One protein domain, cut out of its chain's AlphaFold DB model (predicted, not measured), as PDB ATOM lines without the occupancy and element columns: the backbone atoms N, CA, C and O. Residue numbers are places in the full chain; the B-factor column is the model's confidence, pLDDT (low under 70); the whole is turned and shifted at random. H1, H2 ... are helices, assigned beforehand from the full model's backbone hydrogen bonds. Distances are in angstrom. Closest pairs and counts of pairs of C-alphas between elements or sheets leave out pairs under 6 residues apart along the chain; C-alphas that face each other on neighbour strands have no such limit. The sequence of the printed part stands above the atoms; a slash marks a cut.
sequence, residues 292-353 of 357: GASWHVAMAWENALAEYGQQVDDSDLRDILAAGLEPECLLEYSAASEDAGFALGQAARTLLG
ATOM      1  N   GLY A 292     210.166 246.667 184.442       83.69
ATOM      2  CA  GLY A 292     210.332 247.992 185.043       83.69
ATOM      3  C   GLY A 292     210.399 249.141 184.030       83.69
ATOM      4  O   GLY A 292     210.902 250.216 184.358       83.69
ATOM      5  N   ALA A 293     209.919 248.934 182.801       86.62
ATOM      6  CA  ALA A 293     209.935 249.962 181.770       86.62
ATOM      7  C   ALA A 293     208.897 251.061 182.060       86.62
ATOM      8  O   ALA A 293     207.790 250.792 182.526       86.62
ATOM      9  N   SER A 294     209.233 252.311 181.731       85.88
ATOM     10  CA  SER A 294     208.237 253.388 181.654       85.88
ATOM     11  C   SER A 294     207.458 253.304 180.337       85.88
ATOM     12  O   SER A 294     207.928 252.699 179.373       85.88
ATOM     13  N   TRP A 295     206.297 253.962 180.241       84.81
ATOM     14  CA  TRP A 295     205.530 253.958 178.987       84.81
ATOM     15  C   TRP A 295     206.292 254.556 177.803       84.81
ATOM     16  O   TRP A 295     206.125 254.085 176.682       84.81
ATOM     17  N   HIS A 296     207.143 255.561 178.035       86.62
ATOM     18  CA  HIS A 296     207.976 256.149 176.986       86.62
ATOM     19  C   HIS A 296     208.951 255.117 176.418       86.62
ATOM     20  O   HIS A 296     209.050 254.977 175.203       86.62
ATOM     21  N   VAL A 297     209.603 254.359 177.304       87.62
ATOM     22  CA  VAL A 297     210.542 253.289 176.943       87.62
ATOM     23  C   VAL A 297     209.803 252.158 176.229       87.62
ATOM     24  O   VAL A 297     210.227 251.729 175.160       87.62
ATOM     25  N   ALA A 298     208.656 251.721 176.756       88.25
ATOM     26  CA  ALA A 298     207.839 250.682 176.132       88.25
ATOM     27  C   ALA A 298     207.381 251.087 174.718       88.25
ATOM     28  O   ALA A 298     207.520 250.311 173.778       88.25
ATOM     29  N   MET A 299     206.910 252.325 174.534       87.38
ATOM     30  CA  MET A 299     206.511 252.849 173.223       87.38
ATOM     31  C   MET A 299     207.684 252.979 172.249       87.38
ATOM     32  O   MET A 299     207.532 252.661 171.071       87.38
ATOM     33  N   ALA A 300     208.842 253.456 172.714       87.06
ATOM     34  CA  ALA A 300     210.037 253.568 171.883       87.06
ATOM     35  C   ALA A 300     210.482 252.186 171.382       87.06
ATOM     36  O   ALA A 300     210.745 252.011 170.191       87.06
ATOM     37  N   TRP A 301     210.476 251.194 172.275       87.31
ATOM     38  CA  TRP A 301     210.774 249.811 171.931       87.31
ATOM     39  C   TRP A 301     209.756 249.210 170.970       87.31
ATOM     40  O   TRP A 301     210.160 248.597 169.990       87.31
ATOM     41  N   GLU A 302     208.460 249.419 171.175       88.94
ATOM     42  CA  GLU A 302     207.446 248.891 170.258       88.94
ATOM     43  C   GLU A 302     207.517 249.522 168.863       88.94
ATOM     44  O   GLU A 302     207.399 248.822 167.857       88.94
ATOM     45  N   ASN A 303     207.813 250.822 168.775       85.88
ATOM     46  CA  ASN A 303     208.053 251.477 167.489       85.88
ATOM     47  C   ASN A 303     209.296 250.899 166.789       85.88
ATOM     48  O   ASN A 303     209.238 250.567 165.605       85.88
ATOM     49  N   ALA A 304     210.401 250.721 167.522       82.94
ATOM     50  CA  ALA A 304     211.626 250.144 166.975       82.94
ATOM     51  C   ALA A 304     211.444 248.676 166.560       82.94
ATOM     52  O   ALA A 304     211.979 248.252 165.536       82.94
ATOM     53  N   LEU A 305     210.667 247.895 167.313       84.31
ATOM     54  CA  LEU A 305     210.380 246.503 166.982       84.31
ATOM     55  C   LEU A 305     209.468 246.376 165.759       84.31
ATOM     56  O   LEU A 305     209.688 245.496 164.926       84.31
ATOM     57  N   ALA A 306     208.491 247.270 165.607       81.56
ATOM     58  CA  ALA A 306     207.641 247.311 164.421       81.56
ATOM     59  C   ALA A 306     208.437 247.622 163.140       81.56
ATOM     60  O   ALA A 306     208.123 247.089 162.076       81.56
ATOM     61  N   GLU A 307     209.468 248.464 163.240       77.44
ATOM     62  CA  GLU A 307     210.265 248.913 162.095       77.44
ATOM     63  C   GLU A 307     211.476 248.001 161.804       77.44
ATOM     64  O   GLU A 307     211.793 247.743 160.643       77.44
ATOM     65  N   TYR A 308     212.111 247.444 162.842       72.31
ATOM     66  CA  TYR A 308     213.409 246.755 162.752       72.31
ATOM     67  C   TYR A 308     213.486 245.428 163.542       72.31
ATOM     68  O   TYR A 308     214.519 244.756 163.545       72.31
ATOM     69  N   GLY A 309     212.414 245.022 164.228       60.94
ATOM     70  CA  GLY A 309     212.423 243.994 165.279       60.94
ATOM     71  C   GLY A 309     212.244 242.541 164.851       60.94
ATOM     72  O   GLY A 309     212.000 241.706 165.716       60.94
ATOM     73  N   GLN A 310     212.382 242.190 163.568       62.19
ATOM     74  CA  GLN A 310     212.127 240.823 163.068       62.19
ATOM     75  C   GLN A 310     212.981 239.708 163.725       62.19
ATOM     76  O   GLN A 310     212.752 238.533 163.443       62.19
ATOM     77  N   GLN A 311     213.957 240.043 164.579       69.06
ATOM     78  CA  GLN A 311     214.874 239.098 165.232       69.06
ATOM     79  C   GLN A 311     215.074 239.330 166.744       69.06
ATOM     80  O   GLN A 311     216.011 238.772 167.309       69.06
ATOM     81  N   VAL A 312     214.254 240.160 167.399       75.81
ATOM     82  CA  VAL A 312     214.325 240.358 168.860       75.81
ATOM     83  C   VAL A 312     213.213 239.542 169.510       75.81
ATOM     84  O   VAL A 312     212.038 239.847 169.312       75.81
ATOM     85  N   ASP A 313     213.572 238.496 170.258       82.56
ATOM     86  CA  ASP A 313     212.607 237.739 171.061       82.56
ATOM     87  C   ASP A 313     212.402 238.371 172.456       82.56
ATOM     88  O   ASP A 313     213.127 239.281 172.865       82.56
ATOM     89  N   ASP A 314     211.396 237.909 173.205       84.31
ATOM     90  CA  ASP A 314     211.093 238.442 174.545       84.31
ATOM     91  C   ASP A 314     212.217 238.186 175.568       84.31
ATOM     92  O   ASP A 314     212.283 238.860 176.597       84.31
ATOM     93  N   SER A 315     213.102 237.210 175.327       84.19
ATOM     94  CA  SER A 315     214.274 236.985 176.179       84.19
ATOM     95  C   SER A 315     215.311 238.072 175.934       84.19
ATOM     96  O   SER A 315     215.771 238.690 176.889       84.19
ATOM     97  N   ASP A 316     215.623 238.334 174.666       82.56
ATOM     98  CA  ASP A 316     216.556 239.384 174.264       82.56
ATOM     99  C   ASP A 316     216.059 240.751 174.732       82.56
ATOM    100  O   ASP A 316     216.813 241.517 175.326       82.56
ATOM    101  N   LEU A 317     214.772 241.042 174.532       85.69
ATOM    102  CA  LEU A 317     214.178 242.299 174.969       85.69
ATOM    103  C   LEU A 317     214.242 242.478 176.490       85.69
ATOM    104  O   LEU A 317     214.494 243.584 176.960       85.69
ATOM    105  N   ARG A 318     214.064 241.404 177.268       87.88
ATOM    106  CA  ARG A 318     214.193 241.466 178.729       87.88
ATOM    107  C   ARG A 318     215.619 241.816 179.147       87.88
ATOM    108  O   ARG A 318     215.795 242.682 179.999       87.88
ATOM    109  N   ASP A 319     216.619 241.188 178.534       84.75
ATOM    110  CA  ASP A 319     218.031 241.455 178.835       84.75
ATOM    111  C   ASP A 319     218.431 242.890 178.439       84.75
ATOM    112  O   ASP A 319     219.135 243.574 179.183       84.75
ATOM    113  N   ILE A 320     217.920 243.380 177.304       85.44
ATOM    114  CA  ILE A 320     218.091 244.762 176.827       85.44
ATOM    115  C   ILE A 320     217.502 245.773 177.816       85.44
ATOM    116  O   ILE A 320     218.183 246.726 178.204       85.44
ATOM    117  N   LEU A 321     216.251 245.560 178.234       87.31
ATOM    118  CA  LEU A 321     215.561 246.439 179.179       87.31
ATOM    119  C   LEU A 321     216.244 246.423 180.550       87.31
ATOM    120  O   LEU A 321     216.450 247.482 181.138       87.31
ATOM    121  N   ALA A 322     216.672 245.251 181.031       85.56
ATOM    122  CA  ALA A 322     217.407 245.119 182.290       85.56
ATOM    123  C   ALA A 322     218.753 245.863 182.270       85.56
ATOM    124  O   ALA A 322     219.207 246.359 183.302       85.56
ATOM    125  N   ALA A 323     219.380 245.965 181.099       84.50
ATOM    126  CA  ALA A 323     220.604 246.730 180.902       84.50
ATOM    127  C   ALA A 323     220.376 248.238 180.699       84.50
ATOM    128  O   ALA A 323     221.350 248.986 180.608       84.50
ATOM    129  N   GLY A 324     219.119 248.695 180.631       83.81
ATOM    130  CA  GLY A 324     218.772 250.101 180.423       83.81
ATOM    131  C   GLY A 324     219.163 250.629 179.043       83.81
ATOM    132  O   GLY A 324     219.459 251.815 178.904       83.81
ATOM    133  N   LEU A 325     219.228 249.755 178.034       83.81
ATOM    134  CA  LEU A 325     219.544 250.159 176.668       83.81
ATOM    135  C   LEU A 325     218.302 250.743 175.987       83.81
ATOM    136  O   LEU A 325     217.242 250.117 175.952       83.81
ATOM    137  N   GLU A 326     218.458 251.931 175.408       84.44
ATOM    138  CA  GLU A 326     217.434 252.564 174.576       84.44
ATOM    139  C   GLU A 326     217.529 252.058 173.124       84.44
ATOM    140  O   GLU A 326     218.629 251.727 172.656       84.44
ATOM    141  N   PRO A 327     216.412 252.024 172.369       82.62
ATOM    142  CA  PRO A 327     216.416 251.548 170.985       82.62
ATOM    143  C   PRO A 327     217.395 252.317 170.089       82.62
ATOM    144  O   PRO A 327     218.046 251.733 169.227       82.62
ATOM    145  N   GLU A 328     217.532 253.622 170.325       83.06
ATOM    146  CA  GLU A 328     218.395 254.538 169.571       83.06
ATOM    147  C   GLU A 328     219.870 254.118 169.635       83.06
ATOM    148  O   GLU A 328     220.536 254.052 168.604       83.06
ATOM    149  N   CYS A 329     220.360 253.725 170.816       78.62
ATOM    150  CA  CYS A 329     221.738 253.262 170.994       78.62
ATOM    151  C   CYS A 329     222.028 251.990 170.187       78.62
ATOM    152  O   CYS A 329     223.122 251.808 169.650       78.62
ATOM    153  N   LEU A 330     221.042 251.097 170.099       76.69
ATOM    154  CA  LEU A 330     221.171 249.841 169.369       76.69
ATOM    155  C   LEU A 330     221.045 250.037 167.856       76.69
ATOM    156  O   LEU A 330     221.745 249.363 167.099       76.69
ATOM    157  N   LEU A 331     220.223 250.992 167.417       76.69
ATOM    158  CA  LEU A 331     220.136 251.410 166.017       76.69
ATOM    159  C   LEU A 331     221.434 252.076 165.544       76.69
ATOM    160  O   LEU A 331     221.927 251.734 164.471       76.69
ATOM    161  N   GLU A 332     222.029 252.963 166.345       79.94
ATOM    162  CA  GLU A 332     223.328 253.577 166.039       79.94
ATOM    163  C   GLU A 332     224.441 252.529 165.937       79.94
ATOM    164  O   GLU A 332     225.225 252.540 164.986       79.94
ATOM    165  N   TYR A 333     224.486 251.586 166.884       75.19
ATOM    166  CA  TYR A 333     225.466 250.502 166.866       75.19
ATOM    167  C   TYR A 333     225.274 249.573 165.659       75.19
ATOM    168  O   TYR A 333     226.247 249.180 165.018       75.19
ATOM    169  N   SER A 334     224.024 249.256 165.311       73.81
ATOM    170  CA  SER A 334     223.697 248.463 164.123       73.81
ATOM    171  C   SER A 334     224.096 249.172 162.827       73.81
ATOM    172  O   SER A 334     224.730 248.557 161.974       73.81
ATOM    173  N   ALA A 335     223.826 250.473 162.708       72.81
ATOM    174  CA  ALA A 335     224.194 251.270 161.538       72.81
ATOM    175  C   ALA A 335     225.715 251.439 161.369       72.81
ATOM    176  O   ALA A 335     226.194 251.620 160.249       72.81
ATOM    177  N   ALA A 336     226.473 251.390 162.467       70.69
ATOM    178  CA  ALA A 336     227.934 251.431 162.457       70.69
ATOM    179  C   ALA A 336     228.585 250.074 162.123       70.69
ATOM    180  O   ALA A 336     229.791 250.024 161.875       70.69
ATOM    181  N   SER A 337     227.814 248.982 162.121       67.50
ATOM    182  CA  SER A 337     228.299 247.656 161.743       67.50
ATOM    183  C   SER A 337     228.468 247.556 160.223       67.50
ATOM    184  O   SER A 337     227.579 247.927 159.462       67.50
ATOM    185  N   GLU A 338     229.611 247.035 159.761       62.62
ATOM    186  CA  GLU A 338     229.888 246.838 158.325       62.62
ATOM    187  C   GLU A 338     229.015 245.732 157.691       62.62
ATOM    188  O   GLU A 338     228.953 245.618 156.465       62.62
ATOM    189  N   ASP A 339     228.305 244.943 158.507       62.03
ATOM    190  CA  ASP A 339     227.390 243.897 158.051       62.03
ATOM    191  C   ASP A 339     225.989 244.456 157.757       62.03
ATOM    192  O   ASP A 339     225.180 244.719 158.652       62.03
ATOM    193  N   ALA A 340     225.673 244.568 156.462       49.50
ATOM    194  CA  ALA A 340     224.348 244.905 155.944       49.50
ATOM    195  C   ALA A 340     223.335 243.789 156.268       49.50
ATOM    196  O   ALA A 340     223.039 242.919 155.449       49.50
ATOM    197  N   GLY A 341     222.838 243.789 157.502       56.03
ATOM    198  CA  GLY A 341     221.975 242.745 158.054       56.03
ATOM    199  C   GLY A 341     222.121 242.545 159.562       56.03
ATOM    200  O   GLY A 341     221.440 241.684 160.117       56.03
ATOM    201  N   PHE A 342     222.987 243.320 160.226       64.75
ATOM    202  CA  PHE A 342     223.193 243.249 161.667       64.75
ATOM    203  C   PHE A 342     221.941 243.702 162.435       64.75
ATOM    204  O   PHE A 342     221.716 244.887 162.678       64.75
ATOM    205  N   ALA A 343     221.086 242.741 162.775       70.62
ATOM    206  CA  ALA A 343     219.798 242.994 163.401       70.62
ATOM    207  C   ALA A 343     219.935 243.452 164.862       70.62
ATOM    208  O   ALA A 343     220.882 243.086 165.562       70.62
ATOM    209  N   LEU A 344     218.930 244.186 165.351       70.56
ATOM    210  CA  LEU A 344     218.866 244.715 166.722       70.56
ATOM    211  C   LEU A 344     219.147 243.663 167.808       70.56
ATOM    212  O   LEU A 344     219.846 243.957 168.774       70.56
ATOM    213  N   GLY A 345     218.663 242.428 167.641       69.81
ATOM    214  CA  GLY A 345     218.902 241.346 168.605       69.81
ATOM    215  C   GLY A 345     220.374 240.924 168.686       69.81
ATOM    216  O   GLY A 345     220.895 240.668 169.770       69.81
ATOM    217  N   GLN A 346     221.092 240.922 167.558       75.38
ATOM    218  CA  GLN A 346     222.533 240.644 167.538       75.38
ATOM    219  C   GLN A 346     223.344 241.816 168.100       75.38
ATOM    220  O   GLN A 346     224.304 241.586 168.841       75.38
ATOM    221  N   ALA A 347     222.929 243.056 167.816       74.69
ATOM    222  CA  ALA A 347     223.503 244.259 168.421       74.69
ATOM    223  C   ALA A 347     223.409 244.224 169.944       74.69
ATOM    224  O   ALA A 347     224.413 244.399 170.635       74.69
ATOM    225  N   ALA A 348     222.224 243.903 170.458       72.88
ATOM    226  CA  ALA A 348     221.972 243.767 171.878       72.88
ATOM    227  C   ALA A 348     222.847 242.694 172.517       72.88
ATOM    228  O   ALA A 348     223.584 242.982 173.454       72.88
ATOM    229  N   ARG A 349     222.844 241.472 171.972       74.00
ATOM    230  CA  ARG A 349     223.664 240.380 172.510       74.00
ATOM    231  C   ARG A 349     225.153 240.715 172.503       74.00
ATOM    232  O   ARG A 349     225.842 240.418 173.471       74.00
ATOM    233  N   THR A 350     225.638 241.383 171.457       78.12
ATOM    234  CA  THR A 350     227.044 241.800 171.357       78.12
ATOM    235  C   THR A 350     227.396 242.852 172.409       78.12
ATOM    236  O   THR A 350     228.405 242.704 173.097       78.12
ATOM    237  N   LEU A 351     226.558 243.881 172.583       74.44
ATOM    238  CA  LEU A 351     226.776 244.920 173.598       74.44
ATOM    239  C   LEU A 351     226.673 244.382 175.028       74.44
ATOM    240  O   LEU A 351     227.408 244.827 175.906       74.44
ATOM    241  N   LEU A 352     225.798 243.402 175.255       75.75
ATOM    242  CA  LEU A 352     225.593 242.771 176.558       75.75
ATOM    243  C   LEU A 352     226.583 241.631 176.849       75.75
ATOM    244  O   LEU A 352     226.561 241.064 177.939       75.75
ATOM    245  N   GLY A 353     227.457 241.284 175.897       75.19
ATOM    246  CA  GLY A 353     228.398 240.169 176.036       75.19
ATOM    247  C   GLY A 353     227.719 238.794 176.112       75.19
ATOM    248  O   GLY A 353     228.288 237.856 176.672       75.19
TER     249      GLY A 353
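What this domain is: This is residues 292 to 353 of the 357 residues of an uncharacterized protein of Nocardioides sp. HLT2-9 (UniProt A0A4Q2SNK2). Four short helices stand round a common middle, in the order H1, H3, H4, H2 by place. H3 and H4 cross at nearly a right angle and pack on each other, H2 packs on H4, and H1, the longest, makes the looser side, next to the start of H3 and near H2. Gly 292, before H1, and Glu 338, in the link from H3 to H4, lie at opposite ends of the domain, their C-alphas 33.1 A apart. The printed part has 62 residues with four named helices, H1, H2, H3 and H4 along the chain, and no named strand: the class is all helix. The whole is compact, with a radius of gyration of the C-alphas of 10.7 A and spans of 33 by 24 by 18 A.

Where its parts are: Find C-alpha 295 at (205.530, 253.958, 178.987); from there H1 runs through residues 295 to 308, 19.4 A from first to last C-alpha. Read on to residues 314 to 322 for H2, 12.0 A long. H3, residues 327 to 335, begins with C-alpha 327 at (216.416, 251.548, 170.985) and is 12.2 A long. H4, residues 344 to 351, measures 10.5 A and ends with C-alpha 351 at (226.776, 244.920, 173.598).

How they stand to each other: Start at H1, which only just touches H3, with 3 pairs of C-alphas within 8 A. Look there at residues 300 to 304 of H1 alone; the closest C-alphas are those of Trp 301 and Pro 327, 6.0 A apart. H1 and H3 run the same way at a shallow tilt of 28 degrees. H1 and H2 are near each other. H1 is close to H4 but not clearly touching, the closest C-alphas being those of Tyr 308 and Leu 344 at 7.0 A. H2 touches H4, closest at the C-alphas of Ile 320 and Ala 348, 6.4 A apart, the same way at a steep tilt of 48 degrees. H2 and H3 are apart. H3 touches H4, closest at the C-alphas of Ser 334 and Ala 347, 6.0 A apart, about perpendicular at 87 degrees. Along the backbones of H1, H2, H3 and H4, every O i to N i+4 pair is within hydrogen-bond range.

The domain as a whole: From Gly 292 to Gly 353, the first and last printed residues, the C-alphas are 21.6 A apart, and the printed part has no cut. The links H1 to H2 and H2 to H3 are tight, and the link H3 to H4, with 8 residues, is short. The mean pLDDT of the printed part is 78.0; look for values under 70 at residues 309 to 311, residues 337 to 342 and residue 345 of this model.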